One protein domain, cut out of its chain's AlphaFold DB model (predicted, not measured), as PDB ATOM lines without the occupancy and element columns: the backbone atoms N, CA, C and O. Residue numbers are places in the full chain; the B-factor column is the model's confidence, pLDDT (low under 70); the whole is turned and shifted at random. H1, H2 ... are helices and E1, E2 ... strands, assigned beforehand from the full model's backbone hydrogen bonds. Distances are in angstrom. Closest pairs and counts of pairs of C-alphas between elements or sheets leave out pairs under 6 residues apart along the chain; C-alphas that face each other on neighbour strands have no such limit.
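AT A GLANCE: This is residues 4 to 117 of the 117 residues of an uncharacterized protein of Bacteroidetes bacterium 4572_77 (UniProt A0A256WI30). A curled antiparallel sheet, like part of a barrel, has a hairpin of two helices packed on it, H2 along edge strand E4 and H3 along the other edge strand, E1. Short H1 lies far out at one end of the long axis. The printed part has 114 residues, with three named helices followed by four named strands, sheet order E1 E2 E3 E4, class mixed. It is compact, with a radius of gyration of the C-alphas of 14.9 A, and elongated, spanning 54 by 31 by 19 A.

HOW THE PARTS SIT: H1, residues 4 to 9, is apart from H2, residues 18 to 32. H2 and H3, residues 42 to 51, form a helical hairpin, opposite ways at 35.4 degrees, only just steep; H2 touches H3 with residues 24 to 28 alone, the closest C-alphas being those of Val 24 and Leu 49, 6.8 A. E1, residues 54 to 56, E2, 74 to 81, E3, 97 to 104, and E4, 110 to 116, form a meander, each strand the antiparallel neighbour of the one before. Within hydrogen-bond range are N 55 and O 80, 2.8 A, N 75 and O 100, 2.8 A, and N 101 and O 113, 2.8 A. H2 is on this twisted sheet at a height of 7.9 A; its closest C-alphas to E4 are Asn 25 and Tyr 115, 5.5 A. H3 on one face makes two layers, helix over sheet, at a height of 8.3 A. Every O i to N i+4 pair in H1, H2 and H3 is within hydrogen-bond range.

IN THESE COORDINATES: H1 begins at C-alpha 4, (49.790, -42.418, -26.548). H2 is 20.8 A long, H3 14.2 A, E2 23.0 A and E3 22.7 A. E4, 19.6 A, ends at C-alpha 116, (52.135, -23.979, -51.945).

THE WHOLE: The C-alphas farthest apart, Arg 4 and Ser 107, are 53.7 A apart. The printed part has no cut; the links E1 to E2 and E2 to E3 are long. Residues 4 to 11 have pLDDT under 70.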
ATOM      1  N   ARG A   4      48.961 -41.589 -25.655       59.62
ATOM      2  CA  ARG A   4      49.790 -42.418 -26.548       59.62
ATOM      3  C   ARG A   4      49.309 -42.444 -28.002       59.62
ATOM      4  O   ARG A   4      50.137 -42.513 -28.901       59.62
ATOM      5  N   VAL A   5      47.999 -42.389 -28.245       61.50
ATOM      6  CA  VAL A   5      47.433 -42.416 -29.607       61.50
ATOM      7  C   VAL A   5      47.731 -41.108 -30.337       61.50
ATOM      8  O   VAL A   5      48.078 -41.133 -31.514       61.50
ATOM      9  N   ILE A   6      47.663 -39.981 -29.622       61.44
ATOM     10  CA  ILE A   6      48.005 -38.661 -30.160       61.44
ATOM     11  C   ILE A   6      49.499 -38.622 -30.504       61.44
ATOM     12  O   ILE A   6      49.843 -38.310 -31.638       61.44
ATOM     13  N   LEU A   7      50.375 -39.034 -29.577       60.84
ATOM     14  CA  LEU A   7      51.828 -39.094 -29.798       60.84
ATOM     15  C   LEU A   7      52.211 -39.916 -31.042       60.84
ATOM     16  O   LEU A   7      52.927 -39.404 -31.896       60.84
ATOM     17  N   ASN A   8      51.670 -41.129 -31.206       62.34
ATOM     18  CA  ASN A   8      51.979 -41.980 -32.364       62.34
ATOM     19  C   ASN A   8      51.488 -41.403 -33.708       62.34
ATOM     20  O   ASN A   8      52.044 -41.736 -34.753       62.34
ATOM     21  N   MET A   9      50.446 -40.563 -33.724       62.62
ATOM     22  CA  MET A   9      49.965 -39.943 -34.969       62.62
ATOM     23  C   MET A   9      50.897 -38.839 -35.476       62.62
ATOM     24  O   MET A   9      51.041 -38.702 -36.690       62.62
ATOM     25  N   PHE A  10      51.565 -38.114 -34.571       65.69
ATOM     26  CA  PHE A  10      52.554 -37.093 -34.936       65.69
ATOM     27  C   PHE A  10      53.911 -37.674 -35.377       65.69
ATOM     28  O   PHE A  10      54.753 -36.939 -35.885       65.69
ATOM     29  N   GLU A  11      54.122 -38.989 -35.249       67.69
ATOM     30  CA  GLU A  11      55.332 -39.666 -35.737       67.69
ATOM     31  C   GLU A  11      55.271 -40.011 -37.236       67.69
ATOM     32  O   GLU A  11      56.306 -40.205 -37.880       67.69
ATOM     33  N   VAL A  12      54.070 -40.081 -37.827       70.88
ATOM     34  CA  VAL A  12      53.909 -40.452 -39.239       70.88
ATOM     35  C   VAL A  12      53.967 -39.211 -40.125       70.88
ATOM     36  O   VAL A  12      52.978 -38.503 -40.309       70.88
ATOM     37  N   SER A  13      55.133 -39.007 -40.739       80.75
ATOM     38  CA  SER A  13      55.373 -37.963 -41.742       80.75
ATOM     39  C   SER A  13      54.327 -37.989 -42.859       80.75
ATOM     40  O   SER A  13      54.176 -38.989 -43.573       80.75
ATOM     41  N   GLN A  14      53.631 -36.869 -43.062       88.25
ATOM     42  CA  GLN A  14      52.729 -36.690 -44.195       88.25
ATOM     43  C   GLN A  14      53.357 -35.753 -45.222       88.25
ATOM     44  O   GLN A  14      53.767 -34.640 -44.913       88.25
ATOM     45  N   LYS A  15      53.408 -36.193 -46.484       95.25
ATOM     46  CA  LYS A  15      53.943 -35.389 -47.590       95.25
ATOM     47  C   LYS A  15      52.857 -35.032 -48.592       95.25
ATOM     48  O   LYS A  15      52.108 -35.902 -49.049       95.25
ATOM     49  N   LEU A  16      52.808 -33.765 -48.992       96.81
ATOM     50  CA  LEU A  16      51.901 -33.316 -50.037       96.81
ATOM     51  C   LEU A  16      52.368 -33.854 -51.392       96.81
ATOM     52  O   LEU A  16      53.489 -33.603 -51.845       96.81
ATOM     53  N   LYS A  17      51.481 -34.581 -52.075       97.06
ATOM     54  CA  LYS A  17      51.757 -35.129 -53.407       97.06
ATOM     55  C   LYS A  17      51.887 -34.005 -54.436       97.06
ATOM     56  O   LYS A  17      51.019 -33.137 -54.532       97.06
ATOM     57  N   VAL A  18      52.897 -34.100 -55.303       97.62
ATOM     58  CA  VAL A  18      53.185 -33.111 -56.363       97.62
ATOM     59  C   VAL A  18      51.967 -32.814 -57.245       97.62
ATOM     60  O   VAL A  18      51.724 -31.659 -57.593       97.62
ATOM     61  N   GLY A  19      51.177 -33.834 -57.594       98.19
ATOM     62  CA  GLY A  19      49.974 -33.661 -58.413       98.19
ATOM     63  C   GLY A  19      48.898 -32.804 -57.740       98.19
ATOM     64  O   GLY A  19      48.268 -31.989 -58.410       98.19
ATOM     65  N   LEU A  20      48.717 -32.943 -56.422       98.12
ATOM     66  CA  LEU A  20      47.787 -32.110 -55.659       98.12
ATOM     67  C   LEU A  20      48.322 -30.679 -55.538       98.12
ATOM     68  O   LEU A  20      47.599 -29.740 -55.853       98.12
ATOM     69  N   ARG A  21      49.615 -30.518 -55.219       98.38
ATOM     70  CA  ARG A  21      50.278 -29.203 -55.171       98.38
ATOM     71  C   ARG A  21      50.109 -28.415 -56.473       98.38
ATOM     72  O   ARG A  21      49.736 -27.248 -56.438       98.38
ATOM     73  N   LYS A  22      50.315 -29.056 -57.632       98.56
ATOM     74  CA  LYS A  22      50.117 -28.423 -58.950       98.56
ATOM     75  C   LYS A  22      48.675 -27.949 -59.166       98.56
ATOM     76  O   LYS A  22      48.481 -26.855 -59.684       98.56
ATOM     77  N   LYS A  23      47.678 -28.748 -58.768       98.44
ATOM     78  CA  LYS A  23      46.254 -28.386 -58.892       98.44
ATOM     79  C   LYS A  23      45.899 -27.180 -58.024       98.44
ATOM     80  O   LYS A  23      45.267 -26.252 -58.516       98.44
ATOM     81  N   VAL A  24      46.347 -27.186 -56.770       98.56
ATOM     82  CA  VAL A  24      46.120 -26.086 -55.823       98.56
ATOM     83  C   VAL A  24      46.786 -24.805 -56.323       98.56
ATOM     84  O   VAL A  24      46.121 -23.779 -56.429       98.56
ATOM     85  N   ASN A  25      48.062 -24.870 -56.723       98.69
ATOM     86  CA  ASN A  25      48.788 -23.702 -57.231       98.69
ATOM     87  C   ASN A  25      48.166 -23.125 -58.503       98.69
ATOM     88  O   ASN A  25      48.102 -21.910 -58.633       98.69
ATOM     89  N   ALA A  26      47.662 -23.958 -59.416       98.62
ATOM     90  CA  ALA A  26      46.964 -23.463 -60.601       98.62
ATOM     91  C   ALA A  26      45.715 -22.638 -60.238       98.62
ATOM     92  O   ALA A  26      45.436 -21.627 -60.881       98.62
ATOM     93  N   GLU A  27      44.973 -23.041 -59.201       98.56
ATOM     94  CA  GLU A  27      43.790 -22.308 -58.740       98.56
ATOM     95  C   GLU A  27      44.158 -21.031 -57.970       98.56
ATOM     96  O   GLU A  27      43.563 -19.988 -58.233       98.56
ATOM     97  N   LEU A  28      45.176 -21.080 -57.103       98.56
ATOM     98  CA  LEU A  28      45.707 -19.898 -56.414       98.56
ATOM     99  C   LEU A  28      46.214 -18.845 -57.410       98.56
ATOM    100  O   LEU A  28      45.804 -17.691 -57.342       98.56
ATOM    101  N   ILE A  29      47.029 -19.256 -58.388       97.94
ATOM    102  CA  ILE A  29      47.556 -18.370 -59.437       97.94
ATOM    103  C   ILE A  29      46.413 -17.766 -60.251       97.94
ATOM    104  O   ILE A  29      46.420 -16.567 -60.518       97.94
ATOM    105  N   LYS A  30      45.412 -18.568 -60.634       98.19
ATOM    106  CA  LYS A  30      44.234 -18.060 -61.350       98.19
ATOM    107  C   LYS A  30      43.472 -17.015 -60.530       98.19
ATOM    108  O   LYS A  30      42.936 -16.079 -61.113       98.19
ATOM    109  N   PHE A  31      43.397 -17.188 -59.212       98.31
ATOM    110  CA  PHE A  31      42.712 -16.258 -58.319       98.31
ATOM    111  C   PHE A  31      43.473 -14.938 -58.137       98.31
ATOM    112  O   PHE A  31      42.842 -13.887 -58.053       98.31
ATOM    113  N   THR A  32      44.807 -14.966 -58.089       97.69
ATOM    114  CA  THR A  32      45.602 -13.765 -57.794       97.69
ATOM    115  C   THR A  32      46.109 -13.018 -59.026       97.69
ATOM    116  O   THR A  32      46.285 -11.802 -58.968       97.69
ATOM    117  N   THR A  33      46.332 -13.702 -60.152       95.75
ATOM    118  CA  THR A  33      46.958 -13.095 -61.338       95.75
ATOM    119  C   THR A  33      46.113 -11.949 -61.889       95.75
ATOM    120  O   THR A  33      44.923 -12.115 -62.160       95.75
ATOM    121  N   GLY A  34      46.737 -10.780 -62.075       94.50
ATOM    122  CA  GLY A  34      46.085  -9.589 -62.629       94.50
ATOM    123  C   GLY A  34      44.976  -9.005 -61.748       94.50
ATOM    124  O   GLY A  34      44.201  -8.175 -62.221       94.50
ATOM    125  N   THR A  35      44.878  -9.437 -60.486       97.06
ATOM    126  CA  THR A  35      43.828  -9.009 -59.561       97.06
ATOM    127  C   THR A  35      44.420  -8.176 -58.431       97.06
ATOM    128  O   THR A  35      45.323  -8.612 -57.722       97.06
ATOM    129  N   TYR A  36      43.868  -6.978 -58.235       97.44
ATOM    130  CA  TYR A  36      44.250  -6.073 -57.151       97.44
ATOM    131  C   TYR A  36      43.156  -6.025 -56.090       97.44
ATOM    132  O   TYR A  36      42.013  -5.647 -56.367       97.44
ATOM    133  N   PHE A  37      43.513  -6.371 -54.858       97.69
ATOM    134  CA  PHE A  37      42.565  -6.555 -53.768       97.69
ATOM    135  C   PHE A  37      42.491  -5.319 -52.869       97.69
ATOM    136  O   PHE A  37      43.473  -4.613 -52.675       97.69
ATOM    137  N   LYS A  38      41.324  -5.045 -52.279       97.25
ATOM    138  CA  LYS A  38      41.179  -3.962 -51.283       97.25
ATOM    139  C   LYS A  38      41.766  -4.330 -49.913       97.25
ATOM    140  O   LYS A  38      42.040  -3.449 -49.111       97.25
ATOM    141  N   ALA A  39      41.924  -5.624 -49.651       95.50
ATOM    142  CA  ALA A  39      42.496  -6.200 -48.443       95.50
ATOM    143  C   ALA A  39      43.125  -7.556 -48.794       95.50
ATOM    144  O   ALA A  39      42.793  -8.130 -49.830       95.50
ATOM    145  N   ILE A  40      43.995  -8.085 -47.933       95.69
ATOM    146  CA  ILE A  40      44.596  -9.411 -48.128       95.69
ATOM    147  C   ILE A  40      43.481 -10.484 -48.069       95.69
ATOM    148  O   ILE A  40      42.824 -10.614 -47.033       95.69
ATOM    149  N   PRO A  41      43.238 -11.261 -49.143       96.81
ATOM    150  CA  PRO A  41      42.036 -12.088 -49.296       96.81
ATOM    151  C   PRO A  41      42.153 -13.469 -48.615       96.81
ATOM    152  O   PRO A  41      41.889 -14.498 -49.232       96.81
ATOM    153  N   LEU A  42      42.546 -13.524 -47.335       96.94
ATOM    154  CA  LEU A  42      42.819 -14.789 -46.621       96.94
ATOM    155  C   LEU A  42      41.664 -15.790 -46.680       96.94
ATOM    156  O   LEU A  42      41.883 -16.976 -46.916       96.94
ATOM    157  N   LYS A  43      40.428 -15.315 -46.500       96.38
ATOM    158  CA  LYS A  43      39.233 -16.165 -46.533       96.38
ATOM    159  C   LYS A  43      39.106 -16.909 -47.862       96.38
ATOM    160  O   LYS A  43      38.809 -18.103 -47.868       96.38
ATOM    161  N   ASP A  44      39.333 -16.219 -48.974       98.06
ATOM    162  CA  ASP A  44      39.210 -16.798 -50.311       98.06
ATOM    163  C   ASP A  44      40.375 -17.751 -50.604       98.06
ATOM    164  O   ASP A  44      40.155 -18.864 -51.082       98.06
ATOM    165  N   LEU A  45      41.600 -17.379 -50.208       98.25
ATOM    166  CA  LEU A  45      42.783 -18.241 -50.322       98.25
ATOM    167  C   LEU A  45      42.614 -19.552 -49.542       98.25
ATOM    168  O   LEU A  45      42.851 -20.638 -50.076       98.25
ATOM    169  N   PHE A  46      42.146 -19.481 -48.298       98.31
ATOM    170  CA  PHE A  46      41.902 -20.673 -47.482       98.31
ATOM    171  C   PHE A  46      40.700 -21.478 -47.975       98.31
ATOM    172  O   PHE A  46      40.704 -22.703 -47.868       98.31
ATOM    173  N   SER A  47      39.705 -20.834 -48.590       98.25
ATOM    174  CA  SER A  47      38.600 -21.542 -49.248       98.25
ATOM    175  C   SER A  47      39.087 -22.367 -50.446       98.25
ATOM    176  O   SER A  47      38.634 -23.499 -50.624       98.25
ATOM    177  N   ILE A  48      40.055 -21.854 -51.220       98.56
ATOM    178  CA  ILE A  48      40.715 -22.614 -52.293       98.56
ATOM    179  C   ILE A  48      41.437 -23.836 -51.714       98.56
ATOM    180  O   ILE A  48      41.240 -24.941 -52.215       98.56
ATOM    181  N   LEU A  49      42.214 -23.686 -50.635       98.56
ATOM    182  CA  LEU A  49      42.855 -24.835 -49.974       98.56
ATOM    183  C   LEU A  49      41.826 -25.880 -49.521       98.56
ATOM    184  O   LEU A  49      41.964 -27.066 -49.834       98.56
ATOM    185  N   LYS A  50      40.756 -25.434 -48.855       98.12
ATOM    186  CA  LYS A  50      39.717 -26.301 -48.283       98.12
ATOM    187  C   LYS A  50      38.983 -27.109 -49.347       98.12
ATOM    188  O   LYS A  50      38.716 -28.290 -49.139       98.12
ATOM    189  N   LYS A  51      38.740 -26.519 -50.523       98.38
ATOM    190  CA  LYS A  51      38.190 -27.210 -51.703       98.38
ATOM    191  C   LYS A  51      39.052 -28.397 -52.153       98.38
ATOM    192  O   LYS A  51      38.519 -29.382 -52.656       98.38
ATOM    193  N   HIS A  52      40.367 -28.324 -51.951       98.31
ATOM    194  CA  HIS A  52      41.322 -29.397 -52.259       98.31
ATOM    195  C   HIS A  52      41.633 -30.300 -51.056       98.31
ATOM    196  O   HIS A  52      42.569 -31.096 -51.111       98.31
ATOM    197  N   GLY A  53      40.848 -30.206 -49.977       98.06
ATOM    198  CA  GLY A  53      41.025 -31.012 -48.770       98.06
ATOM    199  C   GLY A  53      42.228 -30.598 -47.923       98.06
ATOM    200  O   GLY A  53      42.733 -31.426 -47.168       98.06
ATOM    201  N   ILE A  54      42.688 -29.350 -48.047       98.44
ATOM    202  CA  ILE A  54      43.823 -28.788 -47.307       98.44
ATOM    203  C   ILE A  54      43.329 -27.674 -46.381       98.44
ATOM    204  O   ILE A  54      42.435 -26.911 -46.736       98.44
ATOM    205  N   ILE A  55      43.921 -27.557 -45.200       98.25
ATOM    206  CA  ILE A  55      43.619 -26.514 -44.222       98.25
ATOM    207  C   ILE A  55      44.894 -25.757 -43.852       98.25
ATOM    208  O   ILE A  55      45.966 -26.359 -43.790       98.25
ATOM    209  N   ALA A  56      44.783 -24.444 -43.650       98.25
ATOM    210  CA  ALA A  56      45.865 -23.624 -43.115       98.25
ATOM    211  C   ALA A  56      45.836 -23.669 -41.587       98.25
ATOM    212  O   ALA A  56      44.758 -23.638 -40.987       98.25
ATOM    213  N   LEU A  57      47.016 -23.748 -40.984       97.69
ATOM    214  CA  LEU A  57      47.188 -23.910 -39.550       97.69
ATOM    215  C   LEU A  57      47.811 -22.672 -38.916       97.69
ATOM    216  O   LEU A  57      48.577 -21.949 -39.557       97.69
ATOM    217  N   GLN A  58      47.497 -22.468 -37.640       95.50
ATOM    218  CA  GLN A  58      48.254 -21.588 -36.752       95.50
ATOM    219  C   GLN A  58      49.341 -22.373 -35.997       95.50
ATOM    220  O   GLN A  58      49.506 -23.576 -36.205       95.50
ATOM    221  N   GLU A  59      50.118 -21.690 -35.158       93.19
ATOM    222  CA  GLU A  59      51.334 -22.235 -34.525       93.19
ATOM    223  C   GLU A  59      51.086 -23.480 -33.654       93.19
ATOM    224  O   GLU A  59      51.966 -24.325 -33.516       93.19
ATOM    225  N   ASP A  60      49.876 -23.623 -33.108       93.88
ATOM    226  CA  ASP A  60      49.448 -24.749 -32.268       93.88
ATOM    227  C   ASP A  60      48.824 -25.918 -33.058       93.88
ATOM    228  O   ASP A  60      48.215 -26.815 -32.471       93.88
ATOM    229  N   ASN A  61      48.961 -25.919 -34.388       95.06
ATOM    230  CA  ASN A  61      48.389 -26.905 -35.310       95.06
ATOM    231  C   ASN A  61      46.853 -26.971 -35.355       95.06
ATOM    232  O   ASN A  61      46.295 -27.939 -35.879       95.06
ATOM    233  N   THR A  62      46.144 -25.963 -34.857       96.50
ATOM    234  CA  THR A  62      44.696 -25.824 -35.076       96.50
ATOM    235  C   THR A  62      44.395 -25.030 -36.361       96.50
ATOM    236  O   THR A  62      45.295 -24.443 -36.967       96.50
ATOM    237  N   GLU A  63      43.137 -25.047 -36.829       97.56
ATOM    238  CA  GLU A  63      42.706 -24.277 -38.016       97.56
ATOM    239  C   GLU A  63      42.965 -22.781 -37.804       97.56
ATOM    240  O   GLU A  63      42.607 -22.221 -36.767       97.56
ATOM    241  N   TRP A  64      43.562 -22.122 -38.800       96.69
ATOM    242  CA  TRP A  64      43.884 -20.703 -38.703       96.69
ATOM    243  C   TRP A  64      42.637 -19.853 -38.426       96.69
ATOM    244  O   TRP A  64      41.678 -19.850 -39.201       96.69
ATOM    245  N   SER A  65      42.699 -19.055 -37.361       94.19
ATOM    246  CA  SER A  65      41.644 -18.103 -36.978       94.19
ATOM    247  C   SER A  65      42.177 -16.700 -36.646       94.19
ATOM    248  O   SER A  65      41.427 -15.831 -36.202       94.19
ATOM    249  N   GLY A  66      43.473 -16.472 -36.879       88.44
ATOM    250  CA  GLY A  66      44.183 -15.262 -36.476       88.44
ATOM    251  C   GLY A  66      44.133 -14.103 -37.474       88.44
ATOM    252  O   GLY A  66      43.511 -14.156 -38.539       88.44
ATOM    253  N   LEU A  67      44.864 -13.046 -37.119       87.88
ATOM    254  CA  LEU A  67      45.048 -11.821 -37.896       87.88
ATOM    255  C   LEU A  67      46.506 -11.727 -38.358       87.88
ATOM    256  O   LEU A  67      47.415 -12.115 -37.626       87.88
ATOM    257  N   LEU A  68      46.742 -11.172 -39.548       89.19
ATOM    258  CA  LEU A  68      48.096 -10.799 -39.956       89.19
ATOM    259  C   LEU A  68      48.514  -9.549 -39.187       89.19
ATOM    260  O   LEU A  68      47.922  -8.484 -39.364       89.19
ATOM    261  N   ALA A  69      49.524  -9.694 -38.338       82.56
ATOM    262  CA  ALA A  69      50.131  -8.606 -37.590       82.56
ATOM    263  C   ALA A  69      51.611  -8.464 -37.969       82.56
ATOM    264  O   ALA A  69      52.276  -9.445 -38.301       82.56
ATOM    265  N   GLY A  70      52.123  -7.236 -37.897       80.25
ATOM    266  CA  GLY A  70      53.514  -6.909 -38.207       80.25
ATOM    267  C   GLY A  70      53.703  -6.197 -39.548       80.25
ATOM    268  O   GLY A  70      52.756  -5.961 -40.293       80.25
ATOM    269  N   ASN A  71      54.958  -5.840 -39.827       76.81
ATOM    270  CA  ASN A  71      55.361  -5.048 -40.997       76.81
ATOM    271  C   ASN A  71      56.045  -5.891 -42.089       76.81
ATOM    272  O   ASN A  71      56.634  -5.337 -43.011       76.81
ATOM    273  N   SER A  72      56.025  -7.220 -41.964       83.12
ATOM    274  CA  SER A  72      56.549  -8.113 -43.000       83.12
ATOM    275  C   SER A  72      55.586  -8.141 -44.182       83.12
ATOM    276  O   SER A  72      54.392  -8.275 -43.965       83.12
ATOM    277  N   GLU A  73      56.088  -8.075 -45.412       92.06
ATOM    278  CA  GLU A  73      55.304  -8.239 -46.652       92.06
ATOM    279  C   GLU A  73      55.153  -9.713 -47.069       92.06
ATOM    280  O   GLU A  73      54.707 -10.038 -48.169       92.06
ATOM    281  N   THR A  74      55.558 -10.628 -46.188       95.19
ATOM    282  CA  THR A  74      55.532 -12.069 -46.413       95.19
ATOM    283  C   THR A  74      55.169 -12.817 -45.139       95.19
ATOM    284  O   THR A  74      55.544 -12.424 -44.033       95.19
ATOM    285  N   THR A  75      54.485 -13.941 -45.301       95.75
ATOM    286  CA  THR A  75      54.247 -14.928 -44.251       95.75
ATOM    287  C   THR A  75      54.106 -16.321 -44.858       95.75
ATOM    288  O   THR A  75      53.925 -16.479 -46.069       95.75
ATOM    289  N   SER A  76      54.188 -17.339 -44.015       96.50
ATOM    290  CA  SER A  76      53.944 -18.720 -44.403       96.50
ATOM    291  C   SER A  76      53.057 -19.406 -43.381       96.50
ATOM    292  O   SER A  76      53.247 -19.218 -42.182       96.50
ATOM    293  N   PHE A  77      52.144 -20.245 -43.854       97.62
ATOM    294  CA  PHE A  77      51.277 -21.053 -43.010       97.62
ATOM    295  C   PHE A  77      51.635 -22.523 -43.175       97.62
ATOM    296  O   PHE A  77      51.693 -23.029 -44.304       97.62
ATOM    297  N   SER A  78      51.807 -23.226 -42.058       97.75
ATOM    298  CA  SER A  78      51.727 -24.684 -42.067       97.75
ATOM    299  C   SER A  78      50.378 -25.099 -42.650       97.75
ATOM    300  O   SER A  78      49.354 -24.454 -42.413       97.75
ATOM    301  N   ILE A  79      50.374 -26.163 -43.448       98.31
ATOM    302  CA  ILE A  79      49.160 -26.697 -44.059       98.31
ATOM    303  C   ILE A  79      49.046 -28.191 -43.786       98.31
ATOM    304  O   ILE A  79      50.051 -28.894 -43.725       98.31
ATOM    305  N   ALA A  80      47.819 -28.679 -43.655       97.62
ATOM    306  CA  ALA A  80      47.522 -30.078 -43.366       97.62
ATOM    307  C   ALA A  80      46.395 -30.607 -44.256       97.62
ATOM    308  O   ALA A  80      45.556 -29.822 -44.709       97.62
ATOM    309  N   PRO A  81      46.307 -31.925 -44.493       97.25
ATOM    310  CA  PRO A  81      45.084 -32.501 -45.022       97.25
ATOM    311  C   PRO A  81      43.971 -32.411 -43.976       97.25
ATOM    312  O   PRO A  81      44.170 -32.730 -42.810       97.25
ATOM    313  N   VAL A  82      42.752 -32.082 -44.398       96.88
ATOM    314  CA  VAL A  82      41.577 -32.064 -43.505       96.88
ATOM    315  C   VAL A  82      41.367 -33.424 -42.817       96.88
ATOM    316  O   VAL A  82      40.878 -33.480 -41.692       96.88
ATOM    317  N   SER A  83      41.775 -34.520 -43.464       95.12
ATOM    318  CA  SER A  83      41.683 -35.879 -42.926       95.12
ATOM    319  C   SER A  83      42.663 -36.189 -41.790       95.12
ATOM    320  O   SER A  83      42.520 -37.243 -41.182       95.12
ATOM    321  N   SER A  84      43.659 -35.339 -41.508       94.44
ATOM    322  CA  SER A  84      44.574 -35.541 -40.373       94.44
ATOM    323  C   SER A  84      44.056 -34.966 -39.056       94.44
ATOM    324  O   SER A  84      44.788 -34.956 -38.069       94.44
ATOM    325  N   LYS A  85      42.807 -34.483 -39.027       94.44
ATOM    326  CA  LYS A  85      42.211 -33.901 -37.828       94.44
ATOM    327  C   LYS A  85      42.107 -34.928 -36.700       94.44
ATOM    328  O   LYS A  85      41.469 -35.968 -36.863       94.44
ATOM    329  N   VAL A  86      42.651 -34.580 -35.540       91.25
ATOM    330  CA  VAL A  86      42.479 -35.295 -34.272       91.25
ATOM    331  C   VAL A  86      42.031 -34.277 -33.239       91.25
ATOM    332  O   VAL A  86      42.747 -33.319 -32.953       91.25
ATOM    333  N   GLU A  87      40.824 -34.460 -32.707       91.56
ATOM    334  CA  GLU A  87      40.157 -33.453 -31.876       91.56
ATOM    335  C   GLU A  87      40.104 -32.093 -32.596       91.56
ATOM    336  O   GLU A  87      39.360 -31.957 -33.568       91.56
ATOM    337  N   ASN A  88      40.898 -31.110 -32.163       92.62
ATOM    338  CA  ASN A  88      40.975 -29.774 -32.764       92.62
ATOM    339  C   ASN A  88      42.301 -29.481 -33.481       92.62
ATOM    340  O   ASN A  88      42.443 -28.403 -34.055       92.62
ATOM    341  N   MET A  89      43.242 -30.424 -33.479       94.56
ATOM    342  CA  MET A  89      44.564 -30.268 -34.086       94.56
ATOM    343  C   MET A  89      44.669 -31.067 -35.384       94.56
ATOM    344  O   MET A  89      43.900 -32.000 -35.628       94.56
ATOM    345  N   TYR A  90      45.644 -30.712 -36.211       95.12
ATOM    346  CA  TYR A  90      45.934 -31.366 -37.480       95.12
ATOM    347  C   TYR A  90      47.410 -31.767 -37.553       95.12
ATOM    348  O   TYR A  90      48.275 -31.045 -37.064       95.12
ATOM    349  N   GLN A  91      47.715 -32.882 -38.222       95.00
ATOM    350  CA  GLN A  91      49.095 -33.202 -38.606       95.00
ATOM    351  C   GLN A  91      49.483 -32.371 -39.841       95.00
ATOM    352  O   GLN A  91      48.854 -32.577 -40.891       95.00
ATOM    353  N   PRO A  92      50.481 -31.469 -39.762       96.56
ATOM    354  CA  PRO A  92      50.960 -30.713 -40.916       96.56
ATOM    355  C   PRO A  92      51.664 -31.608 -41.939       96.56
ATOM    356  O   PRO A  92      52.144 -32.699 -41.629       96.56
ATOM    357  N   TYR A  93      51.738 -31.128 -43.180       97.19
ATOM    358  CA  TYR A  93      52.663 -31.677 -44.160       97.19
ATOM    359  C   TYR A  93      54.098 -31.241 -43.847       97.19
ATOM    360  O   TYR A  93      54.351 -30.062 -43.621       97.19
ATOM    361  N   ASP A  94      55.058 -32.158 -43.953       95.12
ATOM    362  CA  ASP A  94      56.448 -31.868 -43.562       95.12
ATOM    363  C   ASP A  94      57.272 -31.210 -44.678       95.12
ATOM    364  O   ASP A  94      58.384 -30.736 -44.459       95.12
ATOM    365  N   ASN A  95      56.776 -31.249 -45.918       96.62
ATOM    366  CA  ASN A  95      57.543 -30.879 -47.109       96.62
ATOM    367  C   ASN A  95      57.025 -29.627 -47.822       96.62
ATOM    368  O   ASN A  95      57.419 -29.394 -48.966       96.62
ATOM    369  N   THR A  96      56.083 -28.898 -47.225       97.50
ATOM    370  CA  THR A  96      55.414 -27.779 -47.891       97.50
ATOM    371  C   THR A  96      54.726 -26.848 -46.897       97.50
ATOM    372  O   THR A  96      54.312 -27.266 -45.819       97.50
ATOM    373  N   VAL A  97      54.569 -25.590 -47.294       98.31
ATOM    374  CA  VAL A  97      53.800 -24.558 -46.589       98.31
ATOM    375  C   VAL A  97      53.023 -23.731 -47.614       98.31
ATOM    376  O   VAL A  97      53.386 -23.700 -48.793       98.31
ATOM    377  N   LEU A  98      51.971 -23.030 -47.186       98.50
ATOM    378  CA  LEU A  98      51.393 -21.955 -47.995       98.50
ATOM    379  C   LEU A  98      52.233 -20.697 -47.795       98.50
ATOM    380  O   LEU A  98      52.245 -20.140 -46.703       98.50
ATOM    381  N   VAL A  99      52.881 -20.220 -48.848       98.19
ATOM    382  CA  VAL A  99      53.554 -18.922 -48.866       98.19
ATOM    383  C   VAL A  99      52.558 -17.855 -49.306       98.19
ATOM    384  O   VAL A  99      51.828 -18.030 -50.287       98.19
ATOM    385  N   LEU A 100      52.531 -16.740 -48.584       97.69
ATOM    386  CA  LEU A 100      51.740 -15.562 -48.905       97.69
ATOM    387  C   LEU A 100      52.628 -14.323 -48.845       97.69
ATOM    388  O   LEU A 100      53.213 -14.018 -47.813       97.69
ATOM    389  N   GLN A 101      52.672 -13.595 -49.949       96.94
ATOM    390  CA  GLN A 101      53.350 -12.319 -50.096       96.94
ATOM    391  C   GLN A 101      52.356 -11.273 -50.575       96.94
ATOM    392  O   GLN A 101      51.452 -11.577 -51.362       96.94
ATOM    393  N   TRP A 102      52.516 -10.042 -50.109       96.19
ATOM    394  CA  TRP A 102      51.686  -8.935 -50.547       96.19
ATOM    395  C   TRP A 102      52.499  -7.666 -50.724       96.19
ATOM    396  O   TRP A 102      53.379  -7.361 -49.933       96.19
ATOM    397  N   TYR A 103      52.121  -6.886 -51.727       95.31
ATOM    398  CA  TYR A 103      52.636  -5.546 -51.938       95.31
ATOM    399  C   TYR A 103      51.485  -4.548 -51.844       95.31
ATOM    400  O   TYR A 103      50.474  -4.688 -52.536       95.31
ATOM    401  N   LYS A 104      51.614  -3.548 -50.964       94.94
ATOM    402  CA  LYS A 104      50.619  -2.480 -50.826       94.94
ATOM    403  C   LYS A 104      50.958  -1.347 -51.793       94.94
ATOM    404  O   LYS A 104      51.941  -0.641 -51.614       94.94
ATOM    405  N   MET A 105      50.110  -1.154 -52.793       94.19
ATOM    406  CA  MET A 105      50.253  -0.101 -53.796       94.19
ATOM    407  C   MET A 105      49.919   1.279 -53.211       94.19
ATOM    408  O   MET A 105      49.144   1.389 -52.259       94.19
ATOM    409  N   GLU A 106      50.372   2.348 -53.874       95.44
ATOM    410  CA  GLU A 106      50.002   3.737 -53.538       95.44
ATOM    411  C   GLU A 106      48.483   3.974 -53.549       95.44
ATOM    412  O   GLU A 106      47.955   4.738 -52.746       95.44
ATOM    413  N   SER A 107      47.750   3.248 -54.402       94.56
ATOM    414  CA  SER A 107      46.279   3.280 -54.448       94.56
ATOM    415  C   SER A 107      45.592   2.703 -53.196       94.56
ATOM    416  O   SER A 107      44.365   2.727 -53.103       94.56
ATOM    417  N   GLY A 108      46.355   2.122 -52.265       94.44
ATOM    418  CA  GLY A 108      45.859   1.413 -51.086       94.44
ATOM    419  C   GLY A 108      45.404  -0.025 -51.359       94.44
ATOM    420  O   GLY A 108      45.041  -0.727 -50.417       94.44
ATOM    421  N   LYS A 109      45.428  -0.473 -52.620       96.81
ATOM    422  CA  LYS A 109      45.177  -1.870 -52.996       96.81
ATOM    423  C   LYS A 109      46.403  -2.746 -52.747       96.81
ATOM    424  O   LYS A 109      47.522  -2.255 -52.634       96.81
ATOM    425  N   TYR A 110      46.171  -4.049 -52.709       96.94
ATOM    426  CA  TYR A 110      47.177  -5.076 -52.513       96.94
ATOM    427  C   TYR A 110      47.322  -5.917 -53.777       96.94
ATOM    428  O   TYR A 110      46.331  -6.419 -54.315       96.94
ATOM    429  N   GLU A 111      48.559  -6.094 -54.216       97.00
ATOM    430  CA  GLU A 111      48.946  -7.165 -55.127       97.00
ATOM    431  C   GLU A 111      49.365  -8.374 -54.289       97.00
ATOM    432  O   GLU A 111      50.107  -8.226 -53.319       97.00
ATOM    433  N   ILE A 112      48.841  -9.555 -54.616       97.94
ATOM    434  CA  ILE A 112      49.008 -10.768 -53.810       97.94
ATOM    435  C   ILE A 112      49.731 -11.829 -54.631       97.94
ATOM    436  O   ILE A 112      49.269 -12.211 -55.703       97.94
ATOM    437  N   THR A 113      50.810 -12.375 -54.076       97.50
ATOM    438  CA  THR A 113      51.474 -13.573 -54.595       97.50
ATOM    439  C   THR A 113      51.337 -14.683 -53.566       97.50
ATOM    440  O   THR A 113      51.690 -14.515 -52.403       97.50
ATOM    441  N   THR A 114      50.809 -15.835 -53.968       98.19
ATOM    442  CA  THR A 114      50.632 -16.966 -53.052       98.19
ATOM    443  C   THR A 114      50.760 -18.297 -53.771       98.19
ATOM    444  O   THR A 114      50.331 -18.446 -54.916       98.19
ATOM    445  N   TYR A 115      51.392 -19.255 -53.105       98.44
ATOM    446  CA  TYR A 115      51.632 -20.591 -53.631       98.44
ATOM    447  C   TYR A 115      51.934 -21.570 -52.496       98.44
ATOM    448  O   TYR A 115      52.384 -21.196 -51.419       98.44
ATOM    449  N   VAL A 116      51.708 -22.848 -52.764       98.44
ATOM    450  CA  VAL A 116      52.135 -23.979 -51.945       98.44
ATOM    451  C   VAL A 116      53.525 -24.421 -52.416       98.44
ATOM    452  O   VAL A 116      53.682 -24.731 -53.606       98.44
ATOM    453  N   SER A 117      54.520 -24.406 -51.519       95.75
ATOM    454  CA  SER A 117      55.946 -24.646 -51.832       95.75
ATOM    455  C   SER A 117      56.326 -26.108 -52.078       95.75
ATOM    456  O   SER A 117      55.590 -27.044 -51.681       95.75
TER     457      SER A 117